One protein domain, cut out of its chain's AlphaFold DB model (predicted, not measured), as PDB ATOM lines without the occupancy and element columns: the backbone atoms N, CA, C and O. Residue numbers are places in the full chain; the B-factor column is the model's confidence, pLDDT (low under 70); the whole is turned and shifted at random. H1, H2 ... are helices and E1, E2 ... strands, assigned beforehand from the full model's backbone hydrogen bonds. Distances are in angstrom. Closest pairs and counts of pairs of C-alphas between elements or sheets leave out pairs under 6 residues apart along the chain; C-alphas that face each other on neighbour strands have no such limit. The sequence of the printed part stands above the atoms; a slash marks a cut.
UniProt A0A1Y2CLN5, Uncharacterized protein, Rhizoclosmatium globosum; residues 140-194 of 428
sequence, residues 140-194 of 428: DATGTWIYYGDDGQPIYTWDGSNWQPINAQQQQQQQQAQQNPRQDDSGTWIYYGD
ATOM      1  N   ASP A 140      44.209   6.472  -5.288       75.06
ATOM      2  CA  ASP A 140      43.347   5.420  -5.821       75.06
ATOM      3  C   ASP A 140      41.965   5.415  -5.137       75.06
ATOM      4  O   ASP A 140      41.642   6.262  -4.299       75.06
ATOM      5  N   ALA A 141      41.133   4.427  -5.480       63.31
ATOM      6  CA  ALA A 141      39.803   4.262  -4.894       63.31
ATOM      7  C   ALA A 141      39.820   3.931  -3.387       63.31
ATOM      8  O   ALA A 141      38.796   4.087  -2.723       63.31
ATOM      9  N   THR A 142      40.959   3.482  -2.848       63.12
ATOM     10  CA  THR A 142      41.134   3.153  -1.424       63.12
ATOM     11  C   THR A 142      41.669   4.334  -0.609       63.12
ATOM     12  O   THR A 142      41.685   4.279   0.620       63.12
ATOM     13  N   GLY A 143      42.052   5.431  -1.275       75.06
ATOM     14  CA  GLY A 143      42.661   6.612  -0.660       75.06
ATOM     15  C   GLY A 143      44.188   6.532  -0.539       75.06
ATOM     16  O   GLY A 143      44.801   7.450   0.016       75.06
ATOM     17  N   THR A 144      44.803   5.478  -1.078       77.06
ATOM     18  CA  THR A 144      46.254   5.268  -1.107       77.06
ATOM     19  C   THR A 144      46.884   6.151  -2.181       77.06
ATOM     20  O   THR A 144      46.390   6.214  -3.306       77.06
ATOM     21  N   TRP A 145      47.978   6.847  -1.856       78.50
ATOM     22  CA  TRP A 145      48.698   7.661  -2.839       78.50
ATOM     23  C   TRP A 145      49.595   6.787  -3.722       78.50
ATOM     24  O   TRP A 145      50.378   5.982  -3.223       78.50
ATOM     25  N   ILE A 146      49.490   6.984  -5.034       78.94
ATOM     26  CA  ILE A 146      50.196   6.256  -6.088       78.94
ATOM     27  C   ILE A 146      50.894   7.261  -7.008       78.94
ATOM     28  O   ILE A 146      50.298   8.260  -7.422       78.94
ATOM     29  N   TYR A 147      52.151   6.993  -7.351       80.12
ATOM     30  CA  TYR A 147      52.875   7.712  -8.396       80.12
ATOM     31  C   TYR A 147      52.925   6.875  -9.671       80.12
ATOM     32  O   TYR A 147      53.231   5.686  -9.616       80.12
ATOM     33  N   TYR A 148      52.644   7.511 -10.806       78.88
ATOM     34  CA  TYR A 148      52.620   6.881 -12.121       78.88
ATOM     35  C   TYR A 148      53.808   7.355 -12.958       78.88
ATOM     36  O   TYR A 148      54.179   8.525 -12.889       78.88
ATOM     37  N   GLY A 149      54.375   6.450 -13.748       72.81
ATOM     38  CA  GLY A 149      55.370   6.753 -14.763       72.81
ATOM     39  C   GLY A 149      54.792   7.460 -15.977       72.81
ATOM     40  O   GLY A 149      53.577   7.618 -16.121       72.81
ATOM     41  N   ASP A 150      55.688   7.837 -16.886       64.81
ATOM     42  CA  ASP A 150      55.342   8.509 -18.143       64.81
ATOM     43  C   ASP A 150      54.493   7.630 -19.081       64.81
ATOM     44  O   ASP A 150      53.762   8.144 -19.927       64.81
ATOM     45  N   ASP A 151      54.542   6.308 -18.911       60.53
ATOM     46  CA  ASP A 151      53.714   5.319 -19.611       60.53
ATOM     47  C   ASP A 151      52.315   5.138 -18.988       60.53
ATOM     48  O   ASP A 151      51.497   4.360 -19.483       60.53
ATOM     49  N   GLY A 152      52.022   5.864 -17.905       67.94
ATOM     50  CA  GLY A 152      50.770   5.768 -17.168       67.94
ATOM     51  C   GLY A 152      50.669   4.545 -16.256       67.94
ATOM     52  O   GLY A 152      49.583   4.306 -15.726       67.94
ATOM     53  N   GLN A 153      51.753   3.790 -16.043       68.31
ATOM     54  CA  GLN A 153      51.787   2.673 -15.095       68.31
ATOM     55  C   GLN A 153      52.190   3.144 -13.691       68.31
ATOM     56  O   GLN A 153      53.023   4.037 -13.557       68.31
ATOM     57  N   PRO A 154      51.598   2.599 -12.618       68.31
ATOM     58  CA  PRO A 154      51.957   2.940 -11.250       68.31
ATOM     59  C   PRO A 154      53.343   2.371 -10.899       68.31
ATOM     60  O   PRO A 154      53.587   1.179 -11.028       68.31
ATOM     61  N   ILE A 155      54.252   3.229 -10.432       71.50
ATOM     62  CA  ILE A 155      55.643   2.865 -10.111       71.50
ATOM     63  C   ILE A 155      55.890   2.855  -8.595       71.50
ATOM     64  O   ILE A 155      56.708   2.074  -8.116       71.50
ATOM     65  N   TYR A 156      55.192   3.687  -7.811       78.88
ATOM     66  CA  TYR A 156      55.356   3.730  -6.349       78.88
ATOM     67  C   TYR A 156      54.014   3.863  -5.618       78.88
ATOM     68  O   TYR A 156      53.114   4.551  -6.102       78.88
ATOM     69  N   THR A 157      53.905   3.268  -4.425       82.50
ATOM     70  CA  THR A 157      52.825   3.516  -3.452       82.50
ATOM     71  C   THR A 157      53.356   4.206  -2.202       82.50
ATOM     72  O   THR A 157      54.502   4.018  -1.799       82.50
ATOM     73  N   TRP A 158      52.522   5.028  -1.576       80.12
ATOM     74  CA  TRP A 158      52.833   5.666  -0.303       80.12
ATOM     75  C   TRP A 158      52.346   4.805   0.863       80.12
ATOM     76  O   TRP A 158      51.148   4.551   0.983       80.12
ATOM     77  N   ASP A 159      53.252   4.414   1.760       75.56
ATOM     78  CA  ASP A 159      52.927   3.597   2.943       75.56
ATOM     79  C   ASP A 159      52.492   4.423   4.175       75.56
ATOM     80  O   ASP A 159      52.267   3.883   5.258       75.56
ATOM     81  N   GLY A 160      52.389   5.747   4.029       73.81
ATOM     82  CA  GLY A 160      52.126   6.682   5.125       73.81
ATOM     83  C   GLY A 160      53.370   7.425   5.620       73.81
ATOM     84  O   GLY A 160      53.223   8.493   6.212       73.81
ATOM     85  N   SER A 161      54.573   6.911   5.349       82.38
ATOM     86  CA  SER A 161      55.858   7.508   5.749       82.38
ATOM     87  C   SER A 161      56.877   7.609   4.608       82.38
ATOM     88  O   SER A 161      57.671   8.547   4.609       82.38
ATOM     89  N   ASN A 162      56.869   6.678   3.647       77.50
ATOM     90  CA  ASN A 162      57.801   6.603   2.523       77.50
ATOM     91  C   ASN A 162      57.115   6.117   1.231       77.50
ATOM     92  O   ASN A 162      56.104   5.412   1.254       77.50
ATOM     93  N   TRP A 163      57.713   6.470   0.088       75.12
ATOM     94  CA  TRP A 163      57.350   5.920  -1.219       75.12
ATOM     95  C   TRP A 163      58.036   4.569  -1.425       75.12
ATOM     96  O   TRP A 163      59.265   4.498  -1.503       75.12
ATOM     97  N   GLN A 164      57.236   3.516  -1.551       74.81
ATOM     98  CA  GLN A 164      57.687   2.152  -1.793       74.81
ATOM     99  C   GLN A 164      57.552   1.815  -3.280       74.81
ATOM    100  O   GLN A 164      56.503   2.098  -3.863       74.81
ATOM    101  N   PRO A 165      58.591   1.254  -3.925       66.88
ATOM    102  CA  PRO A 165      58.486   0.833  -5.312       66.88
ATOM    103  C   PRO A 165      57.437  -0.273  -5.427       66.88
ATOM    104  O   PRO A 165      57.503  -1.287  -4.731       66.88
ATOM    105  N   ILE A 166      56.489  -0.081  -6.335       72.19
ATOM    106  CA  ILE A 166      55.615  -1.144  -6.810       72.19
ATOM    107  C   ILE A 166      56.501  -1.967  -7.728       72.19
ATOM    108  O   ILE A 166      56.875  -1.514  -8.809       72.19
ATOM    109  N   ASN A 167      56.930  -3.145  -7.285       68.75
ATOM    110  CA  ASN A 167      57.685  -3.990  -8.194       68.75
ATOM    111  C   ASN A 167      56.750  -4.372  -9.365       68.75
ATOM    112  O   ASN A 167      55.595  -4.751  -9.164       68.75
ATOM    113  N   ALA A 168      57.223  -4.196 -10.603       56.44
ATOM    114  CA  ALA A 168      56.416  -4.415 -11.812       56.44
ATOM    115  C   ALA A 168      55.812  -5.833 -11.857       56.44
ATOM    116  O   ALA A 168      54.717  -6.047 -12.372       56.44
ATOM    117  N   GLN A 169      56.498  -6.785 -11.221       57.19
ATOM    118  CA  GLN A 169      56.060  -8.161 -11.047       57.19
ATOM    119  C   GLN A 169      54.802  -8.284 -10.163       57.19
ATOM    120  O   GLN A 169      53.879  -8.998 -10.537       57.19
ATOM    121  N   GLN A 170      54.691  -7.558  -9.045       65.62
ATOM    122  CA  GLN A 170      53.509  -7.566  -8.171       65.62
ATOM    123  C   GLN A 170      52.304  -6.963  -8.876       65.62
ATOM    124  O   GLN A 170      51.202  -7.480  -8.725       65.62
ATOM    125  N   GLN A 171      52.490  -5.897  -9.658       64.75
ATOM    126  CA  GLN A 171      51.382  -5.302 -10.399       64.75
ATOM    127  C   GLN A 171      50.869  -6.256 -11.485       64.75
ATOM    128  O   GLN A 171      49.661  -6.461 -11.602       64.75
ATOM    129  N   GLN A 172      51.780  -6.878 -12.240       66.62
ATOM    130  CA  GLN A 172      51.421  -7.877 -13.242       66.62
ATOM    131  C   GLN A 172      50.709  -9.074 -12.596       66.62
ATOM    132  O   GLN A 172      49.664  -9.499 -13.082       66.62
ATOM    133  N   GLN A 173      51.200  -9.558 -11.453       70.19
ATOM    134  CA  GLN A 173      50.582 -10.664 -10.720       70.19
ATOM    135  C   GLN A 173      49.219 -10.294 -10.114       70.19
ATOM    136  O   GLN A 173      48.304 -11.107 -10.153       70.19
ATOM    137  N   GLN A 174      49.023  -9.072  -9.605       69.81
ATOM    138  CA  GLN A 174      47.711  -8.624  -9.115       69.81
ATOM    139  C   GLN A 174      46.694  -8.451 -10.251       69.81
ATOM    140  O   GLN A 174      45.520  -8.777 -10.082       69.81
ATOM    141  N   GLN A 175      47.124  -7.972 -11.422       71.00
ATOM    142  CA  GLN A 175      46.266  -7.925 -12.611       71.00
ATOM    143  C   GLN A 175      45.912  -9.335 -13.097       71.00
ATOM    144  O   GLN A 175      44.758  -9.594 -13.432       71.00
ATOM    145  N   GLN A 176      46.864 -10.269 -13.070       69.81
ATOM    146  CA  GLN A 176      46.611 -11.677 -13.381       69.81
ATOM    147  C   GLN A 176      45.689 -12.343 -12.347       69.81
ATOM    148  O   GLN A 176      44.803 -13.105 -12.735       69.81
ATOM    149  N   ALA A 177      45.801 -11.989 -11.063       72.31
ATOM    150  CA  ALA A 177      44.890 -12.443 -10.011       72.31
ATOM    151  C   ALA A 177      43.436 -12.022 -10.264       72.31
ATOM    152  O   ALA A 177      42.516 -12.776  -9.962       72.31
ATOM    153  N   GLN A 178      43.206 -10.860 -10.884       72.69
ATOM    154  CA  GLN A 178      41.863 -10.441 -11.299       72.69
ATOM    155  C   GLN A 178      41.330 -11.220 -12.509       72.69
ATOM    156  O   GLN A 178      40.116 -11.324 -12.672       72.69
ATOM    157  N   GLN A 179      42.211 -11.746 -13.364       65.38
ATOM    158  CA  GLN A 179      41.828 -12.416 -14.610       65.38
ATOM    159  C   GLN A 179      41.642 -13.927 -14.449       65.38
ATOM    160  O   GLN A 179      40.799 -14.498 -15.136       65.38
ATOM    161  N   ASN A 180      42.410 -14.574 -13.565       76.38
ATOM    162  CA  ASN A 180      42.396 -16.031 -13.415       76.38
ATOM    163  C   ASN A 180      42.506 -16.513 -11.953       76.38
ATOM    164  O   ASN A 180      43.447 -17.234 -11.606       76.38
ATOM    165  N   PRO A 181      41.585 -16.112 -11.061       82.94
ATOM    166  CA  PRO A 181      41.560 -16.654  -9.711       82.94
ATOM    167  C   PRO A 181      40.945 -18.060  -9.684       82.94
ATOM    168  O   PRO A 181      40.130 -18.418 -10.534       82.94
ATOM    169  N   ARG A 182      41.293 -18.857  -8.671       85.25
ATOM    170  CA  ARG A 182      40.696 -20.178  -8.408       85.25
ATOM    171  C   ARG A 182      40.047 -20.182  -7.030       85.25
ATOM    172  O   ARG A 182      40.535 -19.498  -6.138       85.25
ATOM    173  N   GLN A 183      38.967 -20.931  -6.842       83.50
ATOM    174  CA  GLN A 183      38.413 -21.152  -5.502       83.50
ATOM    175  C   GLN A 183      39.104 -22.343  -4.840       83.50
ATOM    176  O   GLN A 183      39.343 -23.354  -5.497       83.50
ATOM    177  N   ASP A 184      39.419 -22.214  -3.554       82.56
ATOM    178  CA  ASP A 184      39.779 -23.353  -2.712       82.56
ATOM    179  C   ASP A 184      38.529 -24.111  -2.219       82.56
ATOM    180  O   ASP A 184      37.389 -23.709  -2.474       82.56
ATOM    181  N   ASP A 185      38.737 -25.188  -1.458       74.88
ATOM    182  CA  ASP A 185      37.659 -26.019  -0.900       74.88
ATOM    183  C   ASP A 185      36.734 -25.261   0.072       74.88
ATOM    184  O   ASP A 185      35.622 -25.708   0.362       74.88
ATOM    185  N   SER A 186      37.174 -24.108   0.588       76.88
ATOM    186  CA  SER A 186      36.369 -23.235   1.449       76.88
ATOM    187  C   SER A 186      35.527 -22.222   0.660       76.88
ATOM    188  O   SER A 186      34.707 -21.514   1.246       76.88
ATOM    189  N   GLY A 187      35.702 -22.162  -0.666       79.38
ATOM    190  CA  GLY A 187      35.081 -21.178  -1.551       79.38
ATOM    191  C   GLY A 187      35.814 -19.833  -1.596       79.38
ATOM    192  O   GLY A 187      35.302 -18.881  -2.198       79.38
ATOM    193  N   THR A 188      36.998 -19.741  -0.984       85.56
ATOM    194  CA  THR A 188      37.834 -18.538  -0.969       85.56
ATOM    195  C   THR A 188      38.596 -18.431  -2.285       85.56
ATOM    196  O   THR A 188      39.190 -19.403  -2.745       85.56
ATOM    197  N   TRP A 189      38.597 -17.250  -2.907       81.06
ATOM    198  CA  TRP A 189      39.354 -17.036  -4.139       81.06
ATOM    199  C   TRP A 189      40.839 -16.824  -3.833       81.06
ATOM    200  O   TRP A 189      41.203 -15.946  -3.051       81.06
ATOM    201  N   ILE A 190      41.687 -17.617  -4.478       86.50
ATOM    202  CA  ILE A 190      43.141 -17.622  -4.352       86.50
ATOM    203  C   ILE A 190      43.751 -17.509  -5.751       86.50
ATOM    204  O   ILE A 190      43.301 -18.151  -6.704       86.50
ATOM    205  N   TYR A 191      44.792 -16.695  -5.873       84.81
ATOM    206  CA  TYR A 191      45.655 -16.675  -7.046       84.81
ATOM    207  C   TYR A 191      47.008 -17.288  -6.696       84.81
ATOM    208  O   TYR A 191      47.606 -16.975  -5.661       84.81
ATOM    209  N   TYR A 192      47.474 -18.152  -7.588       82.62
ATOM    210  CA  TYR A 192      48.696 -18.924  -7.439       82.62
ATOM    211  C   TYR A 192      49.766 -18.388  -8.385       82.62
ATOM    212  O   TYR A 192      49.451 -17.967  -9.497       82.62
ATOM    213  N   GLY A 193      51.015 -18.405  -7.931       71.44
ATOM    214  CA  GLY A 193      52.168 -18.140  -8.779       71.44
ATOM    215  C   GLY A 193      52.451 -19.287  -9.744       71.44
ATOM    216  O   GLY A 193      51.848 -20.360  -9.660       71.44
ATOM    217  N   ASP A 194      53.420 -19.070 -10.632       60.50
ATOM    218  CA  ASP A 194      53.877 -20.070 -11.607       60.50
ATOM    219  C   ASP A 194      54.466 -21.330 -10.940       60.50
ATOM    220  O   ASP A 194      54.522 -22.397 -11.545       60.50
TER     221      ASP A 194
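What this domain is: This is residues 140 to 194 of the 428 residues of an uncharacterized protein of Rhizoclosmatium globosum (UniProt A0A1Y2CLN5). A small antiparallel sheet of three short strands, E1, E2 and E3, makes one end of the model, and one helix, H1, leads away from it like a bridge to a loose loop at the other end. In that loop the stretch after H1 folds back, pairs briefly with the last strand, E4, and brings E4 close to the later part of H1. The printed part has 55 residues, with four named strands and one named helix in the order E1, E2, E3, H1, E4; the sheet runs E1, E2, E3, and the class is mixed, helices and strands. The whole is loose, with a radius of gyration of the C-alphas of 13.9 A, and elongated, spanning 39 by 23 by 18 A.

How they stand to each other: The sheet holds E1, residues 145 to 148, E2, residues 154 to 158, and E3, residues 163 to 165, and is a meander, each strand the antiparallel neighbour of the one before. E1 and E2 form a hairpin, with 157 degrees between their directions; N 147 and O 156 are 2.9 A apart and N 155 and O 147 are 2.8 A apart, within hydrogen-bond range. E2 and E3 form another hairpin, at 141 degrees, with N 164 and O 157 at 2.8 A. E1 and E3 are the edge strands. H1, residues 168 to 179, is on the sheet only just, with 5 pairs of C-alphas within 10 A, and only grazes it with its residues 168 to 171. The closest C-alphas of E2 and H1 are those of Ile 155 and Ala 168, 7.5 A apart. Every O i to N i+4 pair in H1 is within hydrogen-bond range. E4, residues 189 to 192, pairs with no named strand, but its residues 189 to 190 pair antiparallel with residues 182 to 183. The closest C-alphas of H1 and E4 are those of Ala 177 and Tyr 191, 5.2 A apart. E4 is apart from E1, E2 and E3.

Where its parts are: E1 begins with C-alpha 145 at (48.698, 7.661, -2.839) and is 10.1 A long. E2 measures 11.3 A and E3 6.6 A. H1 is the longest at 16.9 A, from C-alpha 168 at (56.416, -4.415, -11.812) to C-alpha 179. E4, 10.1 A long, ends with C-alpha 192 at (48.696, -18.924, -7.439).

The domain as a whole: The two C-alphas farthest apart, those of Asp 150 and Asp 185, are 42.5 A apart. The printed part has no cut. The links E1 to E2, E2 to E3 and E3 to H1 are tight, and H1 to E4, with 9 residues, is short. The mean pLDDT of the printed part is 73.6; 18 residues are under 70, among them 150 to 154 and 167 to 172.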